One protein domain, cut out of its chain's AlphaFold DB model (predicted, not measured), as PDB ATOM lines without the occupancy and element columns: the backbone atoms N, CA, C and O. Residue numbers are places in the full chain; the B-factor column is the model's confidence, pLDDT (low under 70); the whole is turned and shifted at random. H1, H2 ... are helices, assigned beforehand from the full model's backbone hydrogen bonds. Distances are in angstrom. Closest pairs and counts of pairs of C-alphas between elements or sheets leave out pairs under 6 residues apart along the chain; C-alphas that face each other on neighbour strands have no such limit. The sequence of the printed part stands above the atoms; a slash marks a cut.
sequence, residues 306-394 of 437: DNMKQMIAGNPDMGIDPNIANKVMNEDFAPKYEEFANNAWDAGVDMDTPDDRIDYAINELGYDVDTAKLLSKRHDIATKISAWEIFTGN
ATOM      1  N   ASP A 306     146.149  86.987 196.170       96.50
ATOM      2  CA  ASP A 306     147.463  86.844 196.801       96.50
ATOM      3  C   ASP A 306     147.366  86.681 198.315       96.50
ATOM      4  O   ASP A 306     147.950  85.743 198.865       96.50
ATOM      5  N   ASN A 307     146.562  87.508 198.984       97.62
ATOM      6  CA  ASN A 307     146.361  87.400 200.426       97.62
ATOM      7  C   ASN A 307     145.704  86.072 200.808       97.62
ATOM      8  O   ASN A 307     146.085  85.458 201.802       97.62
ATOM      9  N   MET A 308     144.752  85.584 200.010       97.94
ATOM     10  CA  MET A 308     144.107  84.296 200.258       97.94
ATOM     11  C   MET A 308     145.061  83.120 200.037       97.94
ATOM     12  O   MET A 308     145.082  82.197 200.850       97.94
ATOM     13  N   LYS A 309     145.901  83.157 198.993       97.88
ATOM     14  CA  LYS A 309     146.953  82.148 198.775       97.88
ATOM     15  C   LYS A 309     147.942  82.123 199.946       97.88
ATOM     16  O   LYS A 309     148.280  81.045 200.431       97.88
ATOM     17  N   GLN A 310     148.349  83.290 200.448       97.69
ATOM     18  CA  GLN A 310     149.214  83.401 201.628       97.69
ATOM     19  C   GLN A 310     148.527  82.904 202.905       97.69
ATOM     20  O   GLN A 310     149.133  82.152 203.668       97.69
ATOM     21  N   MET A 311     147.255  83.257 203.118       96.94
ATOM     22  CA  MET A 311     146.440  82.766 204.233       96.94
ATOM     23  C   MET A 311     146.380  81.237 204.228       96.94
ATOM     24  O   MET A 311     146.644  80.610 205.250       96.94
ATOM     25  N   ILE A 312     146.090  80.633 203.076       97.31
ATOM     26  CA  ILE A 312     146.036  79.177 202.908       97.31
ATOM     27  C   ILE A 312     147.403  78.541 203.189       97.31
ATOM     28  O   ILE A 312     147.488  77.570 203.939       97.31
ATOM     29  N   ALA A 313     148.482  79.097 202.634       97.62
ATOM     30  CA  ALA A 313     149.834  78.582 202.845       97.62
ATOM     31  C   ALA A 313     150.285  78.672 204.316       97.62
ATOM     32  O   ALA A 313     150.968  77.773 204.805       97.62
ATOM     33  N   GLY A 314     149.895  79.735 205.024       96.94
ATOM     34  CA  GLY A 314     150.226  79.954 206.433       96.94
ATOM     35  C   GLY A 314     149.359  79.174 207.427       96.94
ATOM     36  O   GLY A 314     149.714  79.094 208.602       96.94
ATOM     37  N   ASN A 315     148.239  78.595 206.983       95.19
ATOM     38  CA  ASN A 315     147.264  77.923 207.844       95.19
ATOM     39  C   ASN A 315     146.899  76.536 207.278       95.19
ATOM     40  O   ASN A 315     145.807  76.345 206.737       95.19
ATOM     41  N   PRO A 316     147.795  75.536 207.398       93.06
ATOM     42  CA  PRO A 316     147.573  74.200 206.837       93.06
ATOM     43  C   PRO A 316     146.355  73.481 207.440       93.06
ATOM     44  O   PRO A 316     145.787  72.591 206.807       93.06
ATOM     45  N   ASP A 317     145.909  73.879 208.635       91.69
ATOM     46  CA  ASP A 317     144.702  73.361 209.281       91.69
ATOM     47  C   ASP A 317     143.394  73.803 208.601       91.69
ATOM     48  O   ASP A 317     142.339  73.233 208.879       91.69
ATOM     49  N   MET A 318     143.450  74.719 207.624       92.06
ATOM     50  CA  MET A 318     142.343  74.964 206.689       92.06
ATOM     51  C   MET A 318     142.074  73.759 205.770       92.06
ATOM     52  O   MET A 318     141.010  73.672 205.152       92.06
ATOM     53  N   GLY A 319     143.032  72.831 205.642       92.44
ATOM     54  CA  GLY A 319     142.901  71.638 204.808       92.44
ATOM     55  C   GLY A 319     142.797  71.953 203.313       92.44
ATOM     56  O   GLY A 319     142.149  71.210 202.572       92.44
ATOM     57  N   ILE A 320     143.371  73.072 202.866       95.56
ATOM     58  CA  ILE A 320     143.436  73.477 201.459       95.56
ATOM     59  C   ILE A 320     144.880  73.320 200.986       95.56
ATOM     60  O   ILE A 320     145.792  73.818 201.635       95.56
ATOM     61  N   ASP A 321     145.085  72.642 199.853       96.88
ATOM     62  CA  ASP A 321     146.410  72.510 199.240       96.88
ATOM     63  C   ASP A 321     146.846  73.858 198.627       96.88
ATOM     64  O   ASP A 321     146.193  74.332 197.684       96.88
ATOM     65  N   PRO A 322     147.950  74.471 199.100       97.69
ATOM     66  CA  PRO A 322     148.446  75.733 198.557       97.69
ATOM     67  C   PRO A 322     148.795  75.665 197.064       97.69
ATOM     68  O   PRO A 322     148.605  76.642 196.343       97.69
ATOM     69  N   ASN A 323     149.255  74.514 196.562       97.56
ATOM     70  CA  ASN A 323     149.577  74.351 195.141       97.56
ATOM     71  C   ASN A 323     148.323  74.398 194.270       97.56
ATOM     72  O   ASN A 323     148.361  74.921 193.157       97.56
ATOM     73  N   ILE A 324     147.212  73.862 194.774       97.94
ATOM     74  CA  ILE A 324     145.921  73.954 194.097       97.94
ATOM     75  C   ILE A 324     145.405  75.388 194.169       97.94
ATOM     76  O   ILE A 324     145.048  75.934 193.129       97.94
ATOM     77  N   ALA A 325     145.445  76.027 195.343       97.44
ATOM     78  CA  ALA A 325     145.039  77.425 195.499       97.44
ATOM     79  C   ALA A 325     145.783  78.352 194.520       97.44
ATOM     80  O   ALA A 325     145.149  79.150 193.834       97.44
ATOM     81  N   ASN A 326     147.098  78.175 194.355       97.00
ATOM     82  CA  ASN A 326     147.904  78.938 193.396       97.00
ATOM     83  C   ASN A 326     147.430  78.804 191.939       97.00
ATOM     84  O   ASN A 326     147.549  79.755 191.170       97.00
ATOM     85  N   LYS A 327     146.887  77.643 191.555       97.50
ATOM     86  CA  LYS A 327     146.401  77.393 190.189       97.50
ATOM     87  C   LYS A 327     145.024  77.989 189.918       97.50
ATOM     88  O   LYS A 327     144.750  78.335 188.774       97.50
ATOM     89  N   VAL A 328     144.166  78.083 190.936       97.06
ATOM     90  CA  VAL A 328     142.735  78.393 190.744       97.06
ATOM     91  C   VAL A 328     142.279  79.721 191.348       97.06
ATOM     92  O   VAL A 328     141.171  80.169 191.071       97.06
ATOM     93  N   MET A 329     143.096  80.351 192.193       94.19
ATOM     94  CA  MET A 329     142.822  81.665 192.781       94.19
ATOM     95  C   MET A 329     143.614  82.735 192.028       94.19
ATOM     96  O   MET A 329     144.671  83.177 192.481       94.19
ATOM     97  N   ASN A 330     143.137  83.085 190.836       93.25
ATOM     98  CA  ASN A 330     143.705  84.119 189.974       93.25
ATOM     99  C   ASN A 330     142.642  84.658 189.000       93.25
ATOM    100  O   ASN A 330     141.572  84.064 188.845       93.25
ATOM    101  N   GLU A 331     142.965  85.777 188.353       88.88
ATOM    102  CA  GLU A 331     142.071  86.502 187.443       88.88
ATOM    103  C   GLU A 331     141.683  85.686 186.200       88.88
ATOM    104  O   GLU A 331     140.560  85.814 185.725       88.88
ATOM    105  N   ASP A 332     142.552  84.789 185.724       89.56
ATOM    106  CA  ASP A 332     142.268  83.947 184.553       89.56
ATOM    107  C   ASP A 332     141.281  82.813 184.867       89.56
ATOM    108  O   ASP A 332     140.526  82.358 184.001       89.56
ATOM    109  N   PHE A 333     141.317  82.296 186.098       93.19
ATOM    110  CA  PHE A 333     140.528  81.135 186.507       93.19
ATOM    111  C   PHE A 333     139.183  81.519 187.125       93.19
ATOM    112  O   PHE A 333     138.227  80.750 187.030       93.19
ATOM    113  N   ALA A 334     139.079  82.697 187.745       90.44
ATOM    114  CA  ALA A 334     137.855  83.123 188.418       90.44
ATOM    115  C   ALA A 334     136.630  83.213 187.486       90.44
ATOM    116  O   ALA A 334     135.611  82.627 187.849       90.44
ATOM    117  N   PRO A 335     136.711  83.804 186.273       90.06
ATOM    118  CA  PRO A 335     135.580  83.827 185.345       90.06
ATOM    119  C   PRO A 335     135.144  82.425 184.906       90.06
ATOM    120  O   PRO A 335     133.953  82.140 184.857       90.06
ATOM    121  N   LYS A 336     136.105  81.519 184.664       94.88
ATOM    122  CA  LYS A 336     135.819  80.120 184.295       94.88
ATOM    123  C   LYS A 336     135.077  79.392 185.409       94.88
ATOM    124  O   LYS A 336     134.171  78.613 185.146       94.88
ATOM    125  N   TYR A 337     135.484  79.630 186.655       96.81
ATOM    126  CA  TYR A 337     134.828  79.034 187.812       96.81
ATOM    127  C   TYR A 337     133.425  79.593 188.039       96.81
ATOM    128  O   TYR A 337     132.526  78.814 188.336       96.81
ATOM    129  N   GLU A 338     133.236  80.906 187.890       93.75
ATOM    130  CA  GLU A 338     131.913  81.525 187.990       93.75
ATOM    131  C   GLU A 338     130.956  80.941 186.943       93.75
ATOM    132  O   GLU A 338     129.873  80.483 187.300       93.75
ATOM    133  N   GLU A 339     131.373  80.900 185.673       94.56
ATOM    134  CA  GLU A 339     130.588  80.321 184.577       94.56
ATOM    135  C   GLU A 339     130.245  78.851 184.850       94.56
ATOM    136  O   GLU A 339     129.076  78.469 184.824       94.56
ATOM    137  N   PHE A 340     131.254  78.039 185.176       97.38
ATOM    138  CA  PHE A 340     131.070  76.629 185.508       97.38
ATOM    139  C   PHE A 340     130.069  76.429 186.651       97.38
ATOM    140  O   PHE A 340     129.154  75.618 186.522       97.38
ATOM    141  N   ALA A 341     130.242  77.148 187.763       95.94
ATOM    142  CA  ALA A 341     129.413  76.966 188.945       95.94
ATOM    143  C   ALA A 341     127.966  77.391 188.680       95.94
ATOM    144  O   ALA A 341     127.060  76.639 189.023       95.94
ATOM    145  N   ASN A 342     127.743  78.541 188.036       93.38
ATOM    146  CA  ASN A 342     126.398  79.005 187.692       93.38
ATOM    147  C   ASN A 342     125.680  78.015 186.765       93.38
ATOM    148  O   ASN A 342     124.573  77.586 187.077       93.38
ATOM    149  N   ASN A 343     126.340  77.576 185.690       95.69
ATOM    150  CA  ASN A 343     125.750  76.626 184.746       95.69
ATOM    151  C   ASN A 343     125.435  75.277 185.414       95.69
ATOM    152  O   ASN A 343     124.372  74.702 185.183       95.69
ATOM    153  N   ALA A 344     126.330  74.786 186.275       96.38
ATOM    154  CA  ALA A 344     126.115  73.546 187.010       96.38
ATOM    155  C   ALA A 344     124.931  73.652 187.988       96.38
ATOM    156  O   ALA A 344     124.116  72.731 188.064       96.38
ATOM    157  N   TRP A 345     124.787  74.783 188.690       92.50
ATOM    158  CA  TRP A 345     123.633  75.038 189.557       92.50
ATOM    159  C   TRP A 345     122.319  75.087 188.777       92.50
ATOM    160  O   TRP A 345     121.354  74.439 189.180       92.50
ATOM    161  N   ASP A 346     122.293  75.800 187.651       94.50
ATOM    162  CA  ASP A 346     121.106  75.923 186.798       94.50
ATOM    163  C   ASP A 346     120.702  74.573 186.181       94.50
ATOM    164  O   ASP A 346     119.516  74.279 186.023       94.50
ATOM    165  N   ALA A 347     121.683  73.714 185.894       95.44
ATOM    166  CA  ALA A 347     121.469  72.349 185.423       95.44
ATOM    167  C   ALA A 347     121.087  71.355 186.539       95.44
ATOM    168  O   ALA A 347     120.783  70.198 186.246       95.44
ATOM    169  N   GLY A 348     121.090  71.777 187.809       96.38
ATOM    170  CA  GLY A 348     120.766  70.917 188.949       96.38
ATOM    171  C   GLY A 348     121.824  69.852 189.250       96.38
ATOM    172  O   GLY A 348     121.483  68.794 189.779       96.38
ATOM    173  N   VAL A 349     123.090  70.109 188.905       96.88
ATOM    174  CA  VAL A 349     124.221  69.226 189.226       96.88
ATOM    175  C   VAL A 349     124.398  69.145 190.742       96.88
ATOM    176  O   VAL A 349     124.329  70.160 191.441       96.88
ATOM    177  N   ASP A 350     124.673  67.946 191.261       95.75
ATOM    178  CA  ASP A 350     125.070  67.785 192.656       95.75
ATOM    179  C   ASP A 350     126.497  68.308 192.867       95.75
ATOM    180  O   ASP A 350     127.502  67.622 192.666       95.75
ATOM    181  N   MET A 351     126.586  69.564 193.292       94.44
ATOM    182  CA  MET A 351     127.857  70.234 193.535       94.44
ATOM    183  C   MET A 351     128.585  69.724 194.782       94.44
ATOM    184  O   MET A 351     129.738  70.104 194.977       94.44
ATOM    185  N   ASP A 352     127.997  68.845 195.600       94.38
ATOM    186  CA  ASP A 352     128.720  68.180 196.689       94.38
ATOM    187  C   ASP A 352     129.529  66.967 196.190       94.38
ATOM    188  O   ASP A 352     130.499  66.567 196.845       94.38
ATOM    189  N   THR A 353     129.216  66.440 194.999       96.44
ATOM    190  CA  THR A 353     129.853  65.252 194.417       96.44
ATOM    191  C   THR A 353     130.953  65.637 193.408       96.44
ATOM    192  O   THR A 353     130.666  66.172 192.338       96.44
ATOM    193  N   PRO A 354     132.250  65.377 193.696       97.12
ATOM    194  CA  PRO A 354     133.342  65.803 192.817       97.12
ATOM    195  C   PRO A 354     133.309  65.229 191.404       97.12
ATOM    196  O   PRO A 354     133.749  65.929 190.490       97.12
ATOM    197  N   ASP A 355     132.833  63.994 191.246       97.62
ATOM    198  CA  ASP A 355     132.760  63.312 189.953       97.62
ATOM    199  C   ASP A 355     131.665  63.936 189.080       97.62
ATOM    200  O   ASP A 355     131.961  64.325 187.955       97.62
ATOM    201  N   ASP A 356     130.477  64.203 189.632       98.00
ATOM    202  CA  ASP A 356     129.381  64.895 188.936       98.00
ATOM    203  C   ASP A 356     129.814  66.276 188.418       98.00
ATOM    204  O   ASP A 356     129.546  66.644 187.273       98.00
ATOM    205  N   ARG A 357     130.573  67.028 189.228       98.00
ATOM    206  CA  ARG A 357     131.171  68.311 188.818       98.00
ATOM    207  C   ARG A 357     132.131  68.162 187.636       98.00
ATOM    208  O   ARG A 357     132.137  69.001 186.736       98.00
ATOM    209  N   ILE A 358     132.990  67.140 187.669       98.38
ATOM    210  CA  ILE A 358     133.996  66.892 186.627       98.38
ATOM    211  C   ILE A 358     133.315  66.432 185.338       98.38
ATOM    212  O   ILE A 358     133.630  66.956 184.270       98.38
ATOM    213  N   ASP A 359     132.367  65.505 185.443       98.25
ATOM    214  CA  ASP A 359     131.618  64.972 184.312       98.25
ATOM    215  C   ASP A 359     130.805  66.070 183.629       98.25
ATOM    216  O   ASP A 359     130.838  66.168 182.403       98.25
ATOM    217  N   TYR A 360     130.153  66.950 184.392       98.31
ATOM    218  CA  TYR A 360     129.450  68.105 183.833       98.31
ATOM    219  C   TYR A 360     130.405  69.055 183.093       98.31
ATOM    220  O   TYR A 360     130.158  69.431 181.946       98.31
ATOM    221  N   ALA A 361     131.540  69.404 183.707       98.06
ATOM    222  CA  ALA A 361     132.522  70.291 183.085       98.06
ATOM    223  C   ALA A 361     133.072  69.734 181.757       98.06
ATOM    224  O   ALA A 361     133.305  70.503 180.823       98.06
ATOM    225  N   ILE A 362     133.271  68.416 181.655       98.38
ATOM    226  CA  ILE A 362     133.774  67.768 180.437       98.38
ATOM    227  C   ILE A 362     132.668  67.629 179.389       98.38
ATOM    228  O   ILE A 362     132.852  68.033 178.242       98.38
ATOM    229  N   ASN A 363     131.538  67.032 179.767       97.38
ATOM    230  CA  ASN A 363     130.535  66.573 178.808       97.38
ATOM    231  C   ASN A 363     129.592  67.691 178.353       97.38
ATOM    232  O   ASN A 363     129.186  67.691 177.195       97.38
ATOM    233  N   GLU A 364     129.288  68.652 179.230       96.94
ATOM    234  CA  GLU A 364     128.324  69.722 178.943       96.94
ATOM    235  C   GLU A 364     129.011  71.044 178.581       96.94
ATOM    236  O   GLU A 364     128.547  71.760 177.694       96.94
ATOM    237  N   LEU A 365     130.145  71.364 179.220       95.44
ATOM    238  CA  LEU A 365     130.877  72.618 178.967       95.44
ATOM    239  C   LEU A 365     132.100  72.456 178.050       95.44
ATOM    240  O   LEU A 365     132.682  73.450 177.617       95.44
ATOM    241  N   GLY A 366     132.498  71.222 177.727       96.69
ATOM    242  CA  GLY A 366     133.591  70.949 176.791       96.69
ATOM    243  C   GLY A 366     134.991  71.278 177.320       96.69
ATOM    244  O   GLY A 366     135.918  71.445 176.521       96.69
ATOM    245  N   TYR A 367     135.173  71.384 178.642       97.12
ATOM    246  CA  TYR A 367     136.500  71.561 179.232       97.12
ATOM    247  C   TYR A 367     137.336  70.280 179.135       97.12
ATOM    248  O   TYR A 367     136.828  69.160 179.181       97.12
ATOM    249  N   ASP A 368     138.658  70.438 179.054       97.88
ATOM    250  CA  ASP A 368     139.575  69.311 179.189       97.88
ATOM    251  C   ASP A 368     139.588  68.757 180.628       97.88
ATOM    252  O   ASP A 368     139.207  69.429 181.592       97.88
ATOM    253  N   VAL A 369     140.069  67.520 180.778       97.69
ATOM    254  CA  VAL A 369     140.078  66.784 182.054       97.69
ATOM    255  C   VAL A 369     140.827  67.529 183.164       97.69
ATOM    256  O   VAL A 369     140.416  67.468 184.327       97.69
ATOM    257  N   ASP A 370     141.927  68.214 182.848       97.44
ATOM    258  CA  ASP A 370     142.726  68.907 183.859       97.44
ATOM    259  C   ASP A 370     142.025  70.190 184.313       97.44
ATOM    260  O   ASP A 370     141.932  70.445 185.519       97.44
ATOM    261  N   THR A 371     141.448  70.951 183.379       97.44
ATOM    262  CA  THR A 371     140.615  72.118 183.697       97.44
ATOM    263  C   THR A 371     139.389  71.722 184.525       97.44
ATOM    264  O   THR A 371     139.138  72.337 185.562       97.44
ATOM    265  N   ALA A 372     138.677  70.653 184.153       98.06
ATOM    266  CA  ALA A 372     137.516  70.149 184.893       98.06
ATOM    267  C   ALA A 372     137.860  69.768 186.344       98.06
ATOM    268  O   ALA A 372     137.166  70.149 187.292       98.06
ATOM    269  N   LYS A 373     138.994  69.085 186.554       98.31
ATOM    270  CA  LYS A 373     139.499  68.782 187.903       98.31
ATOM    271  C   LYS A 373     139.818  70.049 188.691       98.31
ATOM    272  O   LYS A 373     139.506  70.115 189.879       98.31
ATOM    273  N   LEU A 374     140.430  71.052 188.060       98.50
ATOM    274  CA  LEU A 374     140.729  72.327 188.715       98.50
ATOM    275  C   LEU A 374     139.456  73.104 189.077       98.50
ATOM    276  O   LEU A 374     139.404  73.666 190.168       98.50
ATOM    277  N   LEU A 375     138.415  73.084 188.239       98.38
ATOM    278  CA  LEU A 375     137.108  73.688 188.535       98.38
ATOM    279  C   LEU A 375     136.453  73.021 189.752       98.38
ATOM    280  O   LEU A 375     136.076  73.698 190.710       98.38
ATOM    281  N   SER A 376     136.434  71.686 189.777       98.12
ATOM    282  CA  SER A 376     135.943  70.907 190.921       98.12
ATOM    283  C   SER A 376     136.736  71.213 192.202       98.12
ATOM    284  O   SER A 376     136.159  71.400 193.273       98.12
ATOM    285  N   LYS A 377     138.064  71.370 192.110       98.06
ATOM    286  CA  LYS A 377     138.903  71.763 193.255       98.06
ATOM    287  C   LYS A 377     138.709  73.215 193.688       98.06
ATOM    288  O   LYS A 377     138.779  73.506 194.882       98.06
ATOM    289  N   ARG A 378     138.456  74.132 192.756       97.44
ATOM    290  CA  ARG A 378     138.116  75.523 193.070       97.44
ATOM    291  C   ARG A 378     136.799  75.610 193.838       97.44
ATOM    292  O   ARG A 378     136.716  76.446 194.743       97.44
ATOM    293  N   HIS A 379     135.843  74.730 193.535       97.38
ATOM    294  CA  HIS A 379     134.606  74.581 194.300       97.38
ATOM    295  C   HIS A 379     134.872  74.104 195.732       97.38
ATOM    296  O   HIS A 379     134.442  74.758 196.679       97.38
ATOM    297  N   ASP A 380     135.689  73.054 195.912       96.12
ATOM    298  CA  ASP A 380     136.097  72.589 197.251       96.12
ATOM    299  C   ASP A 380     136.708  73.736 198.084       96.12
ATOM    300  O   ASP A 380     136.433  73.874 199.280       96.12
ATOM    301  N   ILE A 381     137.543  74.575 197.455       96.19
ATOM    302  CA  ILE A 381     138.127  75.762 198.096       96.19
ATOM    303  C   ILE A 381     137.037  76.767 198.460       96.19
ATOM    304  O   ILE A 381     137.002  77.189 199.614       96.19
ATOM    305  N   ALA A 382     136.153  77.122 197.517       94.00
ATOM    306  CA  ALA A 382     135.057  78.071 197.729       94.00
ATOM    307  C   ALA A 382     134.220  77.684 198.957       94.00
ATOM    308  O   ALA A 382     134.042  78.493 199.865       94.00
ATOM    309  N   THR A 383     133.825  76.415 199.042       91.44
ATOM    310  CA  THR A 383     133.033  75.863 200.146       91.44
ATOM    311  C   THR A 383     133.768  75.916 201.486       91.44
ATOM    312  O   THR A 383     133.164  76.229 202.517       91.44
ATOM    313  N   LYS A 384     135.083  75.652 201.504       91.88
ATOM    314  CA  LYS A 384     135.903  75.726 202.728       91.88
ATOM    315  C   LYS A 384     136.072  77.152 203.234       91.88
ATOM    316  O   LYS A 384     135.970  77.384 204.435       91.88
ATOM    317  N   ILE A 385     136.297  78.101 202.331       91.75
ATOM    318  CA  ILE A 385     136.451  79.518 202.685       91.75
ATOM    319  C   ILE A 385     135.109  80.261 202.716       91.75
ATOM    320  O   ILE A 385     135.092  81.460 202.962       91.75
ATOM    321  N   SER A 386     133.984  79.573 202.497       89.56
ATOM    322  CA  SER A 386     132.640  80.166 202.406       89.56
ATOM    323  C   SER A 386     132.544  81.326 201.399       89.56
ATOM    324  O   SER A 386     131.817  82.287 201.639       89.56
ATOM    325  N   ALA A 387     133.304  81.253 200.304       87.88
ATOM    326  CA  ALA A 387     133.238  82.214 199.208       87.88
ATOM    327  C   ALA A 387     132.204  81.768 198.176       87.88
ATOM    328  O   ALA A 387     132.075  80.576 197.893       87.88
ATOM    329  N   TRP A 388     131.515  82.735 197.585       84.31
ATOM    330  CA  TRP A 388     130.593  82.489 196.482       84.31
ATOM    331  C   TRP A 388     131.354  82.323 195.162       84.31
ATOM    332  O   TRP A 388     132.539  82.657 195.050       84.31
ATOM    333  N   GLU A 389     130.668  81.803 194.152       86.38
ATOM    334  CA  GLU A 389     131.167  81.654 192.785       86.38
ATOM    335  C   GLU A 389     131.597  82.980 192.155       86.38
ATOM    336  O   GLU A 389     132.606  83.021 191.458       86.38
ATOM    337  N   ILE A 390     130.926  84.074 192.523       82.12
ATOM    338  CA  ILE A 390     131.215  85.441 192.069       82.12
ATOM    339  C   ILE A 390     132.449  86.085 192.727       82.12
ATOM    340  O   ILE A 390     132.708  87.270 192.518       82.12
ATOM    341  N   PHE A 391     133.191  85.361 193.574       88.81
ATOM    342  CA  PHE A 391     134.381  85.894 194.239       88.81
ATOM    343  C   PHE A 391     135.503  86.183 193.232       88.81
ATOM    344  O   PHE A 391     136.124  85.267 192.686       88.81
ATOM    345  N   THR A 392     135.811  87.468 193.055       86.00
ATOM    346  CA  THR A 392     136.775  87.973 192.067       86.00
ATOM    347  C   THR A 392     138.183  88.186 192.616       86.00
ATOM    348  O   THR A 392     139.078  88.526 191.851       86.00
ATOM    349  N   GLY A 393     138.402  88.025 193.927       91.31
ATOM    350  CA  GLY A 393     139.732  88.166 194.528       91.31
ATOM    351  C   GLY A 393     140.344  89.564 194.424       91.31
ATOM    352  O   GLY A 393     141.566  89.688 194.494       91.31
ATOM    353  N   ASN A 394     139.521  90.605 194.286       88.81
ATOM    354  CA  ASN A 394     139.959  92.004 194.255       88.81
ATOM    355  C   ASN A 394     139.826  92.719 195.617       88.81
ATOM    356  O   ASN A 394     140.062  93.921 195.711       88.81
TER     357      ASN A 394
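Overview. This is residues 306 to 394 of the 437 residues of an uncharacterized protein of Agarivorans sp. Toyoura001 (UniProt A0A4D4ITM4). A longest helix, H5, runs through the middle of this model, with the helical hairpin H1 and H2 on one side of it, joined through H2, and H3 and H4 packed on the other side. H1 is the far end, packed on H2 and away from H5. The 89 printed residues hold five named helices, H1 to H5 in chain order, and no named strand: the class is all helix. The whole is compact, with a radius of gyration of the C-alphas of 12.5 A and spans of 36 by 24 by 22 A.

Arrangement. Start with H1, residues 306 to 314, which touches H2, residues 322 to 328, at a shallow tilt of 26 degrees, opposite ways, a hairpin; their closest C-alphas, Ala 313 and Pro 322, are 5.3 A apart. Look next at the hub, H5, residues 369 to 385: its residues 374 to 381 alone touch H2, closest at the C-alphas of Val 328 and Arg 378, 5.9 A. H3, residues 334 to 346, touches H5 about perpendicular at 85 degrees, closest at the C-alphas of Tyr 337 and Leu 375, 5.9 A. H4, residues 354 to 363, forms a hairpin with H5 at a steep tilt of 42 degrees; the C-alphas of Ile 358 and Ala 372 come closest, 5.1 A. H1 and H5 are apart. In H1, H2, H3, H4 and H5 every O i to N i+4 pair is within hydrogen-bond range.

Along the chain. Find C-alpha 306 at (147.463, 86.844, 196.801), where H1 begins and runs 12.2 A. H2 measures 10.0 A, H3 18.3 A and H4 14.3 A. H5 runs 24.5 A to C-alpha 385 at (136.451, 79.518, 202.685).

Size, cuts and confidence. The C-alphas of Gly 314 and Glu 364 are farthest apart, 36.6 A. The printed part has no cut, no link is long, and no printed residue is under 70 in pLDDT.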